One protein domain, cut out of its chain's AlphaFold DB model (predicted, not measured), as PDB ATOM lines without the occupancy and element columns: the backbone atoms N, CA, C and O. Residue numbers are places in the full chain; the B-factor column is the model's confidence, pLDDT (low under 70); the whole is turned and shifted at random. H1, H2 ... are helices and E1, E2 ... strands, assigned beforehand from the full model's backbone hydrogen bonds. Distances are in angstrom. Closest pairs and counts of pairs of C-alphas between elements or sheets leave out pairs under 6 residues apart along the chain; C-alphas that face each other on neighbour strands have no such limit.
ATOM      1  N   LEU A   7     -48.126  27.757  48.753       96.50
ATOM      2  CA  LEU A   7     -47.542  28.860  47.995       96.50
ATOM      3  C   LEU A   7     -48.586  29.499  47.071       96.50
ATOM      4  O   LEU A   7     -49.658  28.940  46.829       96.50
ATOM      5  N   ILE A   8     -48.248  30.677  46.551       96.75
ATOM      6  CA  ILE A   8     -49.027  31.418  45.556       96.75
ATOM      7  C   ILE A   8     -48.137  31.652  44.339       96.75
ATOM      8  O   ILE A   8     -46.948  31.914  44.505       96.75
ATOM      9  N   GLN A   9     -48.715  31.574  43.139       96.56
ATOM     10  CA  GLN A   9     -48.024  31.910  41.888       96.56
ATOM     11  C   GLN A   9     -47.316  33.267  41.980       96.56
ATOM     12  O   GLN A   9     -47.909  34.231  42.461       96.56
ATOM     13  N   GLU A  10     -46.078  33.346  41.486       95.25
ATOM     14  CA  GLU A  10     -45.189  34.509  41.646       95.25
ATOM     15  C   GLU A  10     -45.859  35.824  41.241       95.25
ATOM     16  O   GLU A  10     -46.025  36.718  42.067       95.25
ATOM     17  N   SER A  11     -46.356  35.903  40.006       94.25
ATOM     18  CA  SER A  11     -47.017  37.109  39.491       94.25
ATOM     19  C   SER A  11     -48.218  37.538  40.338       94.25
ATOM     20  O   SER A  11     -48.459  38.727  40.532       94.25
ATOM     21  N   LEU A  12     -48.976  36.579  40.874       96.56
ATOM     22  CA  LEU A  12     -50.111  36.867  41.740       96.56
ATOM     23  C   LEU A  12     -49.646  37.351  43.118       96.56
ATOM     24  O   LEU A  12     -50.193  38.330  43.625       96.56
ATOM     25  N   LEU A  13     -48.648  36.693  43.711       97.38
ATOM     26  CA  LEU A  13     -48.138  37.044  45.032       97.38
ATOM     27  C   LEU A  13     -47.516  38.445  45.041       97.38
ATOM     28  O   LEU A  13     -47.848  39.233  45.923       97.38
ATOM     29  N   GLU A  14     -46.700  38.780  44.039       97.19
ATOM     30  CA  GLU A  14     -46.076  40.102  43.883       97.19
ATOM     31  C   GLU A  14     -47.129  41.207  43.663       97.19
ATOM     32  O   GLU A  14     -47.101  42.259  44.311       97.19
ATOM     33  N   ASN A  15     -48.143  40.954  42.827       97.06
ATOM     34  CA  ASN A  15     -49.251  41.894  42.614       97.06
ATOM     35  C   ASN A  15     -50.068  42.133  43.893       97.06
ATOM     36  O   ASN A  15     -50.491  43.257  44.188       97.06
ATOM     37  N   MET A  16     -50.320  41.075  44.665       97.88
ATOM     38  CA  MET A  16     -51.010  41.177  45.948       97.88
ATOM     39  C   MET A  16     -50.159  41.908  46.990       97.88
ATOM     40  O   MET A  16     -50.695  42.743  47.718       97.88
ATOM     41  N   HIS A  17     -48.855  41.627  47.042       98.12
ATOM     42  CA  HIS A  17     -47.909  42.283  47.947       98.12
ATOM     43  C   HIS A  17     -47.811  43.780  47.663       98.12
ATOM     44  O   HIS A  17     -47.897  44.580  48.590       98.12
ATOM     45  N   THR A  18     -47.779  44.168  46.388       97.25
ATOM     46  CA  THR A  18     -47.813  45.576  45.977       97.25
ATOM     47  C   THR A  18     -49.044  46.282  46.553       97.25
ATOM     48  O   THR A  18     -48.918  47.284  47.256       97.25
ATOM     49  N   LYS A  19     -50.250  45.728  46.364       97.75
ATOM     50  CA  LYS A  19     -51.484  46.291  46.951       97.75
ATOM     51  C   LYS A  19     -51.454  46.305  48.482       97.75
ATOM     52  O   LYS A  19     -51.901  47.272  49.093       97.75
ATOM     53  N   TYR A  20     -50.925  45.253  49.100       97.44
ATOM     54  CA  TYR A  20     -50.757  45.178  50.550       97.44
ATOM     55  C   TYR A  20     -49.835  46.288  51.076       97.44
ATOM     56  O   TYR A  20     -50.166  46.927  52.073       97.44
ATOM     57  N   SER A  21     -48.737  46.584  50.371       95.25
ATOM     58  CA  SER A  21     -47.808  47.668  50.716       95.25
ATOM     59  C   SER A  21     -48.448  49.060  50.625       95.25
ATOM     60  O   SER A  21     -48.109  49.941  51.409       95.25
ATOM     61  N   PHE A  22     -49.466  49.228  49.772       96.38
ATOM     62  CA  PHE A  22     -50.325  50.420  49.721       96.38
ATOM     63  C   PHE A  22     -51.451  50.432  50.772       96.38
ATOM     64  O   PHE A  22     -52.347  51.273  50.716       96.38
ATOM     65  N   GLY A  23     -51.436  49.506  51.733       95.94
ATOM     66  CA  GLY A  23     -52.382  49.470  52.848       95.94
ATOM     67  C   GLY A  23     -53.667  48.689  52.575       95.94
ATOM     68  O   GLY A  23     -54.589  48.736  53.392       95.94
ATOM     69  N   VAL A  24     -53.765  47.947  51.464       97.38
ATOM     70  CA  VAL A  24     -54.931  47.087  51.219       97.38
ATOM     71  C   VAL A  24     -54.921  45.907  52.207       97.38
ATOM     72  O   VAL A  24     -53.971  45.123  52.214       97.38
ATOM     73  N   PRO A  25     -55.975  45.711  53.026       97.12
ATOM     74  CA  PRO A  25     -55.993  44.640  54.020       97.12
ATOM     75  C   PRO A  25     -55.945  43.237  53.401       97.12
ATOM     76  O   PRO A  25     -56.611  42.960  52.404       97.12
ATOM     77  N   VAL A  26     -55.254  42.305  54.069       97.12
ATOM     78  CA  VAL A  26     -55.096  40.898  53.641       97.12
ATOM     79  C   VAL A  26     -56.438  40.225  53.330       97.12
ATOM     80  O   VAL A  26     -56.579  39.563  52.307       97.12
ATOM     81  N   LEU A  27     -57.452  40.430  54.179       97.00
ATOM     82  CA  LEU A  27     -58.794  39.873  53.966       97.00
ATOM     83  C   LEU A  27     -59.460  40.401  52.691       97.00
ATOM     84  O   LEU A  27     -60.162  39.651  52.016       97.00
ATOM     85  N   LYS A  28     -59.235  41.675  52.350       97.56
ATOM     86  CA  LYS A  28     -59.754  42.266  51.114       97.56
ATOM     87  C   LYS A  28     -59.075  41.641  49.899       97.56
ATOM     88  O   LYS A  28     -59.770  41.288  48.958       97.56
ATOM     89  N   LEU A  29     -57.761  41.414  49.960       97.88
ATOM     90  CA  LEU A  29     -57.014  40.739  48.894       97.88
ATOM     91  C   LEU A  29     -57.477  39.289  48.697       97.88
ATOM     92  O   LEU A  29     -57.660  38.856  47.565       97.88
ATOM     93  N   ILE A  30     -57.725  38.540  49.775       97.44
ATOM     94  CA  ILE A  30     -58.245  37.165  49.675       97.44
ATOM     95  C   ILE A  30     -59.576  37.133  48.916       97.44
ATOM     96  O   ILE A  30     -59.749  36.288  48.040       97.44
ATOM     97  N   LYS A  31     -60.480  38.073  49.209       96.94
ATOM     98  CA  LYS A  31     -61.765  38.201  48.510       96.94
ATOM     99  C   LYS A  31     -61.585  38.641  47.061       96.94
ATOM    100  O   LYS A  31     -62.084  37.994  46.154       96.94
ATOM    101  N   GLU A  32     -60.823  39.708  46.835       96.31
ATOM    102  CA  GLU A  32     -60.606  40.300  45.510       96.31
ATOM    103  C   GLU A  32     -60.014  39.304  44.504       96.31
ATOM    104  O   GLU A  32     -60.394  39.298  43.335       96.31
ATOM    105  N   TYR A  33     -59.115  38.424  44.955       95.62
ATOM    106  CA  TYR A  33     -58.478  37.422  44.100       95.62
ATOM    107  C   TYR A  33     -59.175  36.046  44.107       95.62
ATOM    108  O   TYR A  33     -58.685  35.128  43.433       95.62
ATOM    109  N   ASN A  34     -60.324  35.918  44.789       95.62
ATOM    110  CA  ASN A  34     -61.107  34.686  44.966       95.62
ATOM    111  C   ASN A  34     -60.286  33.533  45.574       95.62
ATOM    112  O   ASN A  34     -60.232  32.434  45.021       95.62
ATOM    113  N   LEU A  35     -59.589  33.799  46.682       95.38
ATOM    114  CA  LEU A  35     -58.713  32.834  47.370       95.38
ATOM    115  C   LEU A  35     -59.327  32.262  48.655       95.38
ATOM    116  O   LEU A  35     -58.649  31.574  49.425       95.38
ATOM    117  N   GLU A  36     -60.598  32.562  48.911       95.12
ATOM    118  CA  GLU A  36     -61.338  32.072  50.071       95.12
ATOM    119  C   GLU A  36     -61.322  30.536  50.105       95.12
ATOM    120  O   GLU A  36     -61.444  29.864  49.082       95.12
ATOM    121  N   GLY A  37     -61.062  29.965  51.283       92.00
ATOM    122  CA  GLY A  37     -60.896  28.517  51.463       92.00
ATOM    123  C   GLY A  37     -59.593  27.922  50.902       92.00
ATOM    124  O   GLY A  37     -59.208  26.836  51.324       92.00
ATOM    125  N   SER A  38     -58.877  28.627  50.019       93.50
ATOM    126  CA  SER A  38     -57.606  28.160  49.436       93.50
ATOM    127  C   SER A  38     -56.387  28.584  50.258       93.50
ATOM    128  O   SER A  38     -55.396  27.859  50.330       93.50
ATOM    129  N   ILE A  39     -56.447  29.757  50.894       95.44
ATOM    130  CA  ILE A  39     -55.394  30.252  51.784       95.44
ATOM    131  C   ILE A  39     -55.991  30.980  52.987       95.44
ATOM    132  O   ILE A  39     -57.027  31.637  52.894       95.44
ATOM    133  N   THR A  40     -55.320  30.876  54.134       95.38
ATOM    134  CA  THR A  40     -55.720  31.611  55.338       95.38
ATOM    135  C   THR A  40     -55.056  32.996  55.388       95.38
ATOM    136  O   THR A  40     -53.936  33.152  54.886       95.38
ATOM    137  N   PRO A  41     -55.676  33.999  56.039       96.12
ATOM    138  CA  PRO A  41     -55.066  35.318  56.202       96.12
ATOM    139  C   PRO A  41     -53.684  35.290  56.883       96.12
ATOM    140  O   PRO A  41     -52.776  35.939  56.364       96.12
ATOM    141  N   PRO A  42     -53.455  34.514  57.966       96.44
ATOM    142  CA  PRO A  42     -52.123  34.396  58.561       96.44
ATOM    143  C   PRO A  42     -51.081  33.808  57.605       96.44
ATOM    144  O   PRO A  42     -49.946  34.280  57.575       96.44
ATOM    145  N   THR A  43     -51.451  32.802  56.803       95.88
ATOM    146  CA  THR A  43     -50.539  32.221  55.806       95.88
ATOM    147  C   THR A  43     -50.153  33.259  54.755       95.88
ATOM    148  O   THR A  43     -48.969  33.420  54.480       95.88
ATOM    149  N   LEU A  44     -51.126  34.001  54.216       97.44
ATOM    150  CA  LEU A  44     -50.867  35.038  53.217       97.44
ATOM    151  C   LEU A  44     -50.004  36.180  53.775       97.44
ATOM    152  O   LEU A  44     -49.026  36.569  53.145       97.44
ATOM    153  N   ALA A  45     -50.307  36.668  54.981       97.25
ATOM    154  CA  ALA A  45     -49.502  37.698  55.642       97.25
ATOM    155  C   ALA A  45     -48.046  37.246  55.851       97.25
ATOM    156  O   ALA A  45     -47.114  38.036  55.708       97.25
ATOM    157  N   LYS A  46     -47.839  35.957  56.144       96.69
ATOM    158  CA  LYS A  46     -46.504  35.370  56.266       96.69
ATOM    159  C   LYS A  46     -45.766  35.312  54.927       96.69
ATOM    160  O   LYS A  46     -44.571  35.569  54.890       96.69
ATOM    161  N   LEU A  47     -46.457  34.999  53.830       97.38
ATOM    162  CA  LEU A  47     -45.856  35.061  52.494       97.38
ATOM    163  C   LEU A  47     -45.458  36.500  52.139       97.38
ATOM    164  O   LEU A  47     -44.354  36.715  51.652       97.38
ATOM    165  N   PHE A  48     -46.292  37.493  52.466       98.12
ATOM    166  CA  PHE A  48     -45.940  38.900  52.263       98.12
ATOM    167  C   PHE A  48     -44.712  39.335  53.058       98.12
ATOM    168  O   PHE A  48     -43.893  40.073  52.521       98.12
ATOM    169  N   SER A  49     -44.536  38.872  54.300       97.12
ATOM    170  CA  SER A  49     -43.327  39.215  55.058       97.12
ATOM    171  C   SER A  49     -42.060  38.632  54.426       97.12
ATOM    172  O   SER A  49     -41.005  39.261  54.485       97.12
ATOM    173  N   TYR A  50     -42.160  37.476  53.767       97.31
ATOM    174  CA  TYR A  50     -41.055  36.896  53.003       97.31
ATOM    175  C   TYR A  50     -40.755  37.687  51.727       97.31
ATOM    176  O   TYR A  50     -39.587  37.948  51.455       97.31
ATOM    177  N   VAL A  51     -41.781  38.133  50.995       97.38
ATOM    178  CA  VAL A  51     -41.616  39.018  49.827       97.38
ATOM    179  C   VAL A  51     -40.999  40.361  50.236       97.38
ATOM    180  O   VAL A  51     -40.061  40.834  49.604       97.38
ATOM    181  N   SER A  52     -41.420  40.945  51.363       96.50
ATOM    182  CA  SER A  52     -40.774  42.152  51.897       96.50
ATOM    183  C   SER A  52     -39.296  41.928  52.235       96.50
ATOM    184  O   SER A  52     -38.480  42.816  52.012       96.50
ATOM    185  N   ALA A  53     -38.934  40.758  52.773       95.25
ATOM    186  CA  ALA A  53     -37.540  40.423  53.065       95.25
ATOM    187  C   ALA A  53     -36.710  40.195  51.790       95.25
ATOM    188  O   ALA A  53     -35.532  40.551  51.766       95.25
ATOM    189  N   LEU A  54     -37.324  39.634  50.744       94.69
ATOM    190  CA  LEU A  54     -36.718  39.432  49.428       94.69
ATOM    191  C   LEU A  54     -36.302  40.762  48.780       94.69
ATOM    192  O   LEU A  54     -35.190  40.851  48.262       94.69
ATOM    193  N   HIS A  55     -37.173  41.775  48.860       93.12
ATOM    194  CA  HIS A  55     -36.985  43.102  48.250       93.12
ATOM    195  C   HIS A  55     -36.278  44.122  49.154       93.12
ATOM    196  O   HIS A  55     -36.093  45.272  48.763       93.12
ATOM    197  N   ASN A  56     -35.887  43.741  50.371       93.50
ATOM    198  CA  ASN A  56     -35.140  44.628  51.257       93.50
ATOM    199  C   ASN A  56     -33.679  44.726  50.795       93.50
ATOM    200  O   ASN A  56     -32.961  43.728  50.788       93.50
ATOM    201  N   GLU A  57     -33.225  45.938  50.475       90.94
ATOM    202  CA  GLU A  57     -31.861  46.223  49.996       90.94
ATOM    203  C   GLU A  57     -30.760  45.810  50.985       90.94
ATOM    204  O   GLU A  57     -29.627  45.546  50.584       90.94
ATOM    205  N   ASN A  58     -31.088  45.709  52.276       94.50
ATOM    206  CA  ASN A  58     -30.153  45.273  53.313       94.50
ATOM    207  C   ASN A  58     -30.038  43.745  53.419       94.50
ATOM    208  O   ASN A  58     -29.179  43.243  54.147       94.50
ATOM    209  N   THR A  59     -30.902  42.983  52.741       92.56
ATOM    210  CA  THR A  59     -30.834  41.520  52.745       92.56
ATOM    211  C   THR A  59     -29.647  41.064  51.888       92.56
ATOM    212  O   THR A  59     -29.586  41.400  50.704       92.56
ATOM    213  N   PRO A  60     -28.711  40.253  52.424       95.88
ATOM    214  CA  PRO A  60     -27.602  39.724  51.635       95.88
ATOM    215  C   PRO A  60     -28.095  38.972  50.391       95.88
ATOM    216  O   PRO A  60     -29.070  38.223  50.463       95.88
ATOM    217  N   LYS A  61     -27.393  39.111  49.258       94.12
ATOM    218  CA  LYS A  61     -27.804  38.515  47.968       94.12
ATOM    219  C   LYS A  61     -28.067  37.009  48.049       94.12
ATOM    220  O   LYS A  61     -29.035  36.525  47.474       94.12
ATOM    221  N   GLU A  62     -27.243  36.275  48.791       93.94
ATOM    222  CA  GLU A  62     -27.398  34.826  48.993       93.94
ATOM    223  C   GLU A  62     -28.680  34.478  49.764       93.94
ATOM    224  O   GLU A  62     -29.386  33.519  49.439       93.94
ATOM    225  N   VAL A  63     -29.021  35.295  50.763       95.06
ATOM    226  CA  VAL A  63     -30.252  35.151  51.545       95.06
ATOM    227  C   VAL A  63     -31.460  35.492  50.676       95.06
ATOM    228  O   VAL A  63     -32.420  34.725  50.656       95.06
ATOM    229  N   SER A  64     -31.393  36.578  49.902       95.69
ATOM    230  CA  SER A  64     -32.434  36.961  48.939       95.69
ATOM    231  C   SER A  64     -32.685  35.837  47.921       95.69
ATOM    232  O   SER A  64     -33.821  35.392  47.761       95.69
ATOM    233  N   ALA A  65     -31.629  35.252  47.346       95.50
ATOM    234  CA  ALA A  65     -31.743  34.104  46.444       95.50
ATOM    235  C   ALA A  65     -32.369  32.867  47.120       95.50
ATOM    236  O   ALA A  65     -33.160  32.149  46.506       95.50
ATOM    237  N   THR A  66     -32.053  32.614  48.393       96.56
ATOM    238  CA  THR A  66     -32.647  31.506  49.164       96.56
ATOM    239  C   THR A  66     -34.143  31.725  49.405       96.56
ATOM    240  O   THR A  66     -34.944  30.801  49.229       96.56
ATOM    241  N   ILE A  67     -34.534  32.953  49.751       97.31
ATOM    242  CA  ILE A  67     -35.937  33.340  49.927       97.31
ATOM    243  C   ILE A  67     -36.690  33.197  48.601       97.31
ATOM    244  O   ILE A  67     -37.756  32.580  48.581       97.31
ATOM    245  N   TYR A  68     -36.113  33.693  47.500       97.38
ATOM    246  CA  TYR A  68     -36.690  33.590  46.159       97.38
ATOM    247  C   TYR A  68     -36.966  32.131  45.791       97.38
ATOM    248  O   TYR A  68     -38.099  31.764  45.497       97.38
ATOM    249  N   ASN A  69     -35.962  31.258  45.908       96.25
ATOM    250  CA  ASN A  69     -36.104  29.835  45.588       96.25
ATOM    251  C   ASN A  69     -37.080  29.095  46.520       96.25
ATOM    252  O   ASN A  69     -37.651  28.070  46.139       96.25
ATOM    253  N   SER A  70     -37.272  29.593  47.745       96.88
ATOM    254  CA  SER A  70     -38.256  29.049  48.681       96.88
ATOM    255  C   SER A  70     -39.683  29.439  48.312       96.88
ATOM    256  O   SER A  70     -40.567  28.585  48.373       96.88
ATOM    257  N   LEU A  71     -39.907  30.700  47.930       97.00
ATOM    258  CA  LEU A  71     -41.214  31.226  47.529       97.00
ATOM    259  C   LEU A  71     -41.636  30.763  46.132       97.00
ATOM    260  O   LEU A  71     -42.810  30.459  45.927       97.00
ATOM    261  N   TYR A  72     -40.685  30.682  45.200       96.38
ATOM    262  CA  TYR A  72     -40.925  30.461  43.772       96.38
ATOM    263  C   TYR A  72     -40.133  29.258  43.238       96.38
ATOM    264  O   TYR A  72     -39.292  29.382  42.343       96.38
ATOM    265  N   PRO A  73     -40.355  28.049  43.782       95.25
ATOM    266  CA  PRO A  73     -39.670  26.868  43.291       95.25
ATOM    267  C   PRO A  73     -40.099  26.525  41.863       95.25
ATOM    268  O   PRO A  73     -41.250  26.703  41.473       95.25
ATOM    269  N   LYS A  74     -39.190  25.911  41.099       92.69
ATOM    270  CA  LYS A  74     -39.412  25.558  39.682       92.69
ATOM    271  C   LYS A  74     -40.667  24.717  39.421       92.69
ATOM    272  O   LYS A  74     -41.206  24.764  38.320       92.69
ATOM    273  N   TRP A  75     -41.105  23.910  40.390       93.06
ATOM    274  CA  TRP A  75     -42.322  23.107  40.246       93.06
ATOM    275  C   TRP A  75     -43.590  23.968  40.297       93.06
ATOM    276  O   TRP A  75     -44.539  23.652  39.592       93.06
ATOM    277  N   LEU A  76     -43.592  25.081  41.040       94.50
ATOM    278  CA  LEU A  76     -44.755  25.965  41.173       94.50
ATOM    279  C   LEU A  76     -45.121  26.622  39.837       94.50
ATOM    280  O   LEU A  76     -46.298  26.720  39.507       94.50
ATOM    281  N   ALA A  77     -44.117  26.990  39.037       88.50
ATOM    282  CA  ALA A  77     -44.311  27.594  37.718       88.50
ATOM    283  C   ALA A  77     -45.034  26.675  36.711       88.50
ATOM    284  O   ALA A  77     -45.508  27.143  35.679       88.50
ATOM    285  N   LYS A  78     -45.108  25.365  36.984       87.38
ATOM    286  CA  LYS A  78     -45.807  24.385  36.135       87.38
ATOM    287  C   LYS A  78     -47.275  24.200  36.522       87.38
ATOM    288  O   LYS A  78     -48.010  23.511  35.819       87.38
ATOM    289  N   GLU A  79     -47.697  24.780  37.638       89.06
ATOM    290  CA  GLU A  79     -49.027  24.592  38.201       89.06
ATOM    291  C   GLU A  79     -50.006  25.623  37.639       89.06
ATOM    292  O   GLU A  79     -49.712  26.812  37.561       89.06
ATOM    293  N   SER A  80     -51.214  25.184  37.282       84.69
ATOM    294  CA  SER A  80     -52.257  26.070  36.738       84.69
ATOM    295  C   SER A  80     -53.061  26.799  37.817       84.69
ATOM    296  O   SER A  80     -53.757  27.778  37.539       84.69
ATOM    297  N   LYS A  81     -52.995  26.324  39.066       89.56
ATOM    298  CA  LYS A  81     -53.738  26.900  40.189       89.56
ATOM    299  C   LYS A  81     -53.001  28.108  40.767       89.56
ATOM    300  O   LYS A  81     -51.779  28.120  40.886       89.56
ATOM    301  N   LYS A  82     -53.783  29.097  41.209       92.06
ATOM    302  CA  LYS A  82     -53.303  30.317  41.883       92.06
ATOM    303  C   LYS A  82     -52.596  30.029  43.208       92.06
ATOM    304  O   LYS A  82     -51.605  30.677  43.527       92.06
ATOM    305  N   VAL A  83     -53.147  29.089  43.973       94.44
ATOM    306  CA  VAL A  83     -52.670  28.668  45.291       94.44
ATOM    307  C   VAL A  83     -52.408  27.175  45.218       94.44
ATOM    308  O   VAL A  83     -53.282  26.416  44.792       94.44
ATOM    309  N   VAL A  84     -51.206  26.763  45.606       94.56
ATOM    310  CA  VAL A  84     -50.751  25.383  45.444       94.56
ATOM    311  C   VAL A  84     -50.068  24.917  46.717       94.56
ATOM    312  O   VAL A  84     -49.202  25.601  47.258       94.56
ATOM    313  N   SER A  85     -50.457  23.742  47.198       92.81
ATOM    314  CA  SER A  85     -49.691  23.011  48.204       92.81
ATOM    315  C   SER A  85     -48.611  22.186  47.519       92.81
ATOM    316  O   SER A  85     -48.849  21.665  46.432       92.81
ATOM    317  N   ASN A  86     -47.442  22.045  48.147       90.88
ATOM    318  CA  ASN A  86     -46.362  21.245  47.572       90.88
ATOM    319  C   ASN A  86     -46.841  19.826  47.188       90.88
ATOM    320  O   ASN A  86     -47.602  19.215  47.949       90.88
ATOM    321  N   PRO A  87     -46.411  19.299  46.027       90.31
ATOM    322  CA  PRO A  87     -46.789  17.963  45.585       90.31
ATOM    323  C   PRO A  87     -46.221  16.894  46.526       90.31
ATOM    324  O   PRO A  87     -45.234  17.121  47.224       90.31
ATOM    325  N   SER A  88     -46.817  15.700  46.517       88.94
ATOM    326  CA  SER A  88     -46.404  14.587  47.386       88.94
ATOM    327  C   SER A  88     -44.963  14.126  47.158       88.94
ATOM    328  O   SER A  88     -44.360  13.579  48.072       88.94
ATOM    329  N   SER A  89     -44.408  14.362  45.967       89.62
ATOM    330  CA  SER A  89     -43.031  14.027  45.591       89.62
ATOM    331  C   SER A  89     -41.999  15.083  45.992       89.62
ATOM    332  O   SER A  89     -40.820  14.912  45.701       89.62
ATOM    333  N   VAL A  90     -42.404  16.184  46.632       92.38
ATOM    334  CA  VAL A  90     -41.492  17.265  47.027       92.38
ATOM    335  C   VAL A  90     -41.704  17.614  48.493       92.38
ATOM    336  O   VAL A  90     -42.828  17.837  48.940       92.38
ATOM    337  N   VAL A  91     -40.612  17.723  49.245       93.75
ATOM    338  CA  VAL A  91     -40.605  18.115  50.656       93.75
ATOM    339  C   VAL A  91     -39.795  19.394  50.852       93.75
ATOM    340  O   VAL A  91     -38.861  19.677  50.105       93.75
ATOM    341  N   TYR A  92     -40.152  20.185  51.861       94.25
ATOM    342  CA  TYR A  92     -39.354  21.331  52.283       94.25
ATOM    343  C   TYR A  92     -38.505  20.963  53.497       94.25
ATOM    344  O   TYR A  92     -39.039  20.557  54.533       94.25
ATOM    345  N   VAL A  93     -37.192  21.122  53.377       93.81
ATOM    346  CA  VAL A  93     -36.217  20.826  54.427       93.81
ATOM    347  C   VAL A  93     -35.722  22.134  55.038       93.81
ATOM    348  O   VAL A  93     -35.279  23.039  54.332       93.81
ATOM    349  N   GLY A  94     -35.790  22.234  56.367       93.31
ATOM    350  CA  GLY A  94     -35.452  23.447  57.116       93.31
ATOM    351  C   GLY A  94     -36.662  24.346  57.401       93.31
ATOM    352  O   GLY A  94     -37.814  23.916  57.345       93.31
ATOM    353  N   LYS A  95     -36.403  25.608  57.764       92.50
ATOM    354  CA  LYS A  95     -37.437  26.571  58.175       92.50
ATOM    355  C   LYS A  95     -37.698  27.598  57.077       92.50
ATOM    356  O   LYS A  95     -36.798  28.340  56.706       92.50
ATOM    357  N   MET A  96     -38.947  27.695  56.620       93.56
ATOM    358  CA  MET A  96     -39.368  28.687  55.620       93.56
ATOM    359  C   MET A  96     -39.116  30.121  56.137       93.56
ATOM    360  O   MET A  96     -39.525  30.415  57.272       93.56
ATOM    361  N   PRO A  97     -38.487  31.022  55.353       95.44
ATOM    362  CA  PRO A  97     -38.130  30.911  53.929       95.44
ATOM    363  C   PRO A  97     -36.637  30.601  53.673       95.44
ATOM    364  O   PRO A  97     -36.135  30.878  52.593       95.44
ATOM    365  N   LEU A  98     -35.909  30.092  54.670       96.12
ATOM    366  CA  LEU A  98     -34.455  29.861  54.615       96.12
ATOM    367  C   LEU A  98     -34.079  28.379  54.441       96.12
ATOM    368  O   LEU A  98     -32.917  28.007  54.579       96.12
ATOM    369  N   GLY A  99     -35.069  27.519  54.216       94.50
ATOM    370  CA  GLY A  99     -34.869  26.119  53.869       94.50
ATOM    371  C   GLY A  99     -34.752  25.916  52.360       94.50
ATOM    372  O   GLY A  99     -34.480  26.845  51.603       94.50
ATOM    373  N   ARG A 100     -34.981  24.680  51.918       94.62
ATOM    374  CA  ARG A 100     -34.928  24.303  50.501       94.62
ATOM    375  C   ARG A 100     -35.932  23.209  50.163       94.62
ATOM    376  O   ARG A 100     -36.330  22.428  51.025       94.62
ATOM    377  N   TRP A 101     -36.298  23.141  48.891       94.81
ATOM    378  CA  TRP A 101     -37.129  22.077  48.338       94.81
ATOM    379  C   TRP A 101     -36.267  20.883  47.917       94.81
ATOM    380  O   TRP A 101     -35.265  21.066  47.230       94.81
ATOM    381  N   GLU A 102     -36.675  19.674  48.291       94.12
ATOM    382  CA  GLU A 102     -36.040  18.411  47.902       94.12
ATOM    383  C   GLU A 102     -37.081  17.473  47.279       94.12
ATOM    384  O   GLU A 102     -38.228  17.422  47.725       94.12
ATOM    385  N   VAL A 103     -36.691  16.748  46.227       91.50
ATOM    386  CA  VAL A 103     -37.533  15.717  45.605       91.50
ATOM    387  C   VAL A 103     -37.349  14.421  46.388       91.50
ATOM    388  O   VAL A 103     -36.219  14.010  46.645       91.50
ATOM    389  N   LEU A 104     -38.455  13.799  46.783       85.31
ATOM    390  CA  LEU A 104     -38.447  12.470  47.379       85.31
ATOM    391  C   LEU A 104     -38.178  11.456  46.260       85.31
ATOM    392  O   LEU A 104     -38.996  11.326  45.347       85.31
TER     393      LEU A 104
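This is residues 7 to 104 of the 105 residues of an uncharacterized protein of Candidatus Komeilibacteria bacterium CG11_big_fil_rev_8_21_14_0_20_36_20 (UniProt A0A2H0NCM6). Four helices make a crossed cluster round H3: H4 folds back beside H3 as a helical hairpin, H1 packs across H3, and H2 meets its residues 41 to 45. A small strand hairpin, E2 and E3, sits by residues 66 to 71 of H4, with E3 the nearer strand, while E1 pairs with residues 7 to 8 before H1. The 98 printed residues hold, along the chain, H1, H2, H3, H4, E1, E2 and E3; E2 and E3 make an antiparallel sheet of two strands, and the class is mostly helix. The whole is compact, with a radius of gyration of the C-alphas of 13.4 A and spans of 36 by 34 by 20 A.

Find C-alpha 10 at (-45.189, 34.509, 41.646); from there H1 runs 16.2 A to residue 21. H2 follows at residues 26 to 32, 9.8 A long. H3 begins at C-alpha 41, (-55.066, 35.318, 56.202), and runs 20.0 A to residue 54. H4 takes residues 61 to 71, 15.3 A. Then look for the strands: E1 at residues 83 to 85, E2 at 90 to 93, and E3 at 100 to 103, ending at C-alpha 103, (-37.533, 15.717, 45.605).

Start at H3, the hub, which touches three helices. H1 touches it with residues 13 to 17 alone, about perpendicular at 85 degrees; the closest C-alphas, of His 17 and Phe 48, are 5.8 A apart. H2 touches H3 at 76 degrees, about perpendicular, with the C-alphas of Val 26 and Pro 41 closest at 6.1 A. H1 and H2 only just touch, with 3 pairs of C-alphas within 8 A, the closest those of Met 16 and Leu 29 at 6.7 A. H3 and H4 form a helical hairpin at a shallow tilt of 28 degrees, opposite ways; their closest C-alphas, of Leu 54 and Ser 64, are 5.0 A apart. In H1, H2, H3 and H4 every O i to N i+4 pair is within hydrogen-bond range. Beyond H4, the closest C-alphas of H4 and E3, of Ser 70 and Arg 100, are 6.1 A apart. E2 and E3 are a hairpin of antiparallel strands; look at N 91 and O 102, 2.8 A, and N 100 and O 93, 2.9 A, within hydrogen-bond range. E1 pairs with no named strand, and residues 7 to 8 pair antiparallel with its residues 83 to 84. H2 and H4 are apart.

The two C-alphas farthest apart, of Gly 23 and Leu 104, are 39.9 A from each other. The printed part has no cut. The link from H4 to E1, 11 residues, is long. Residues 57 to 62, of which 61 to 62 belong to H4, stand free. The mean pLDDT of the printed part is 94.8, and no printed residue is under 70.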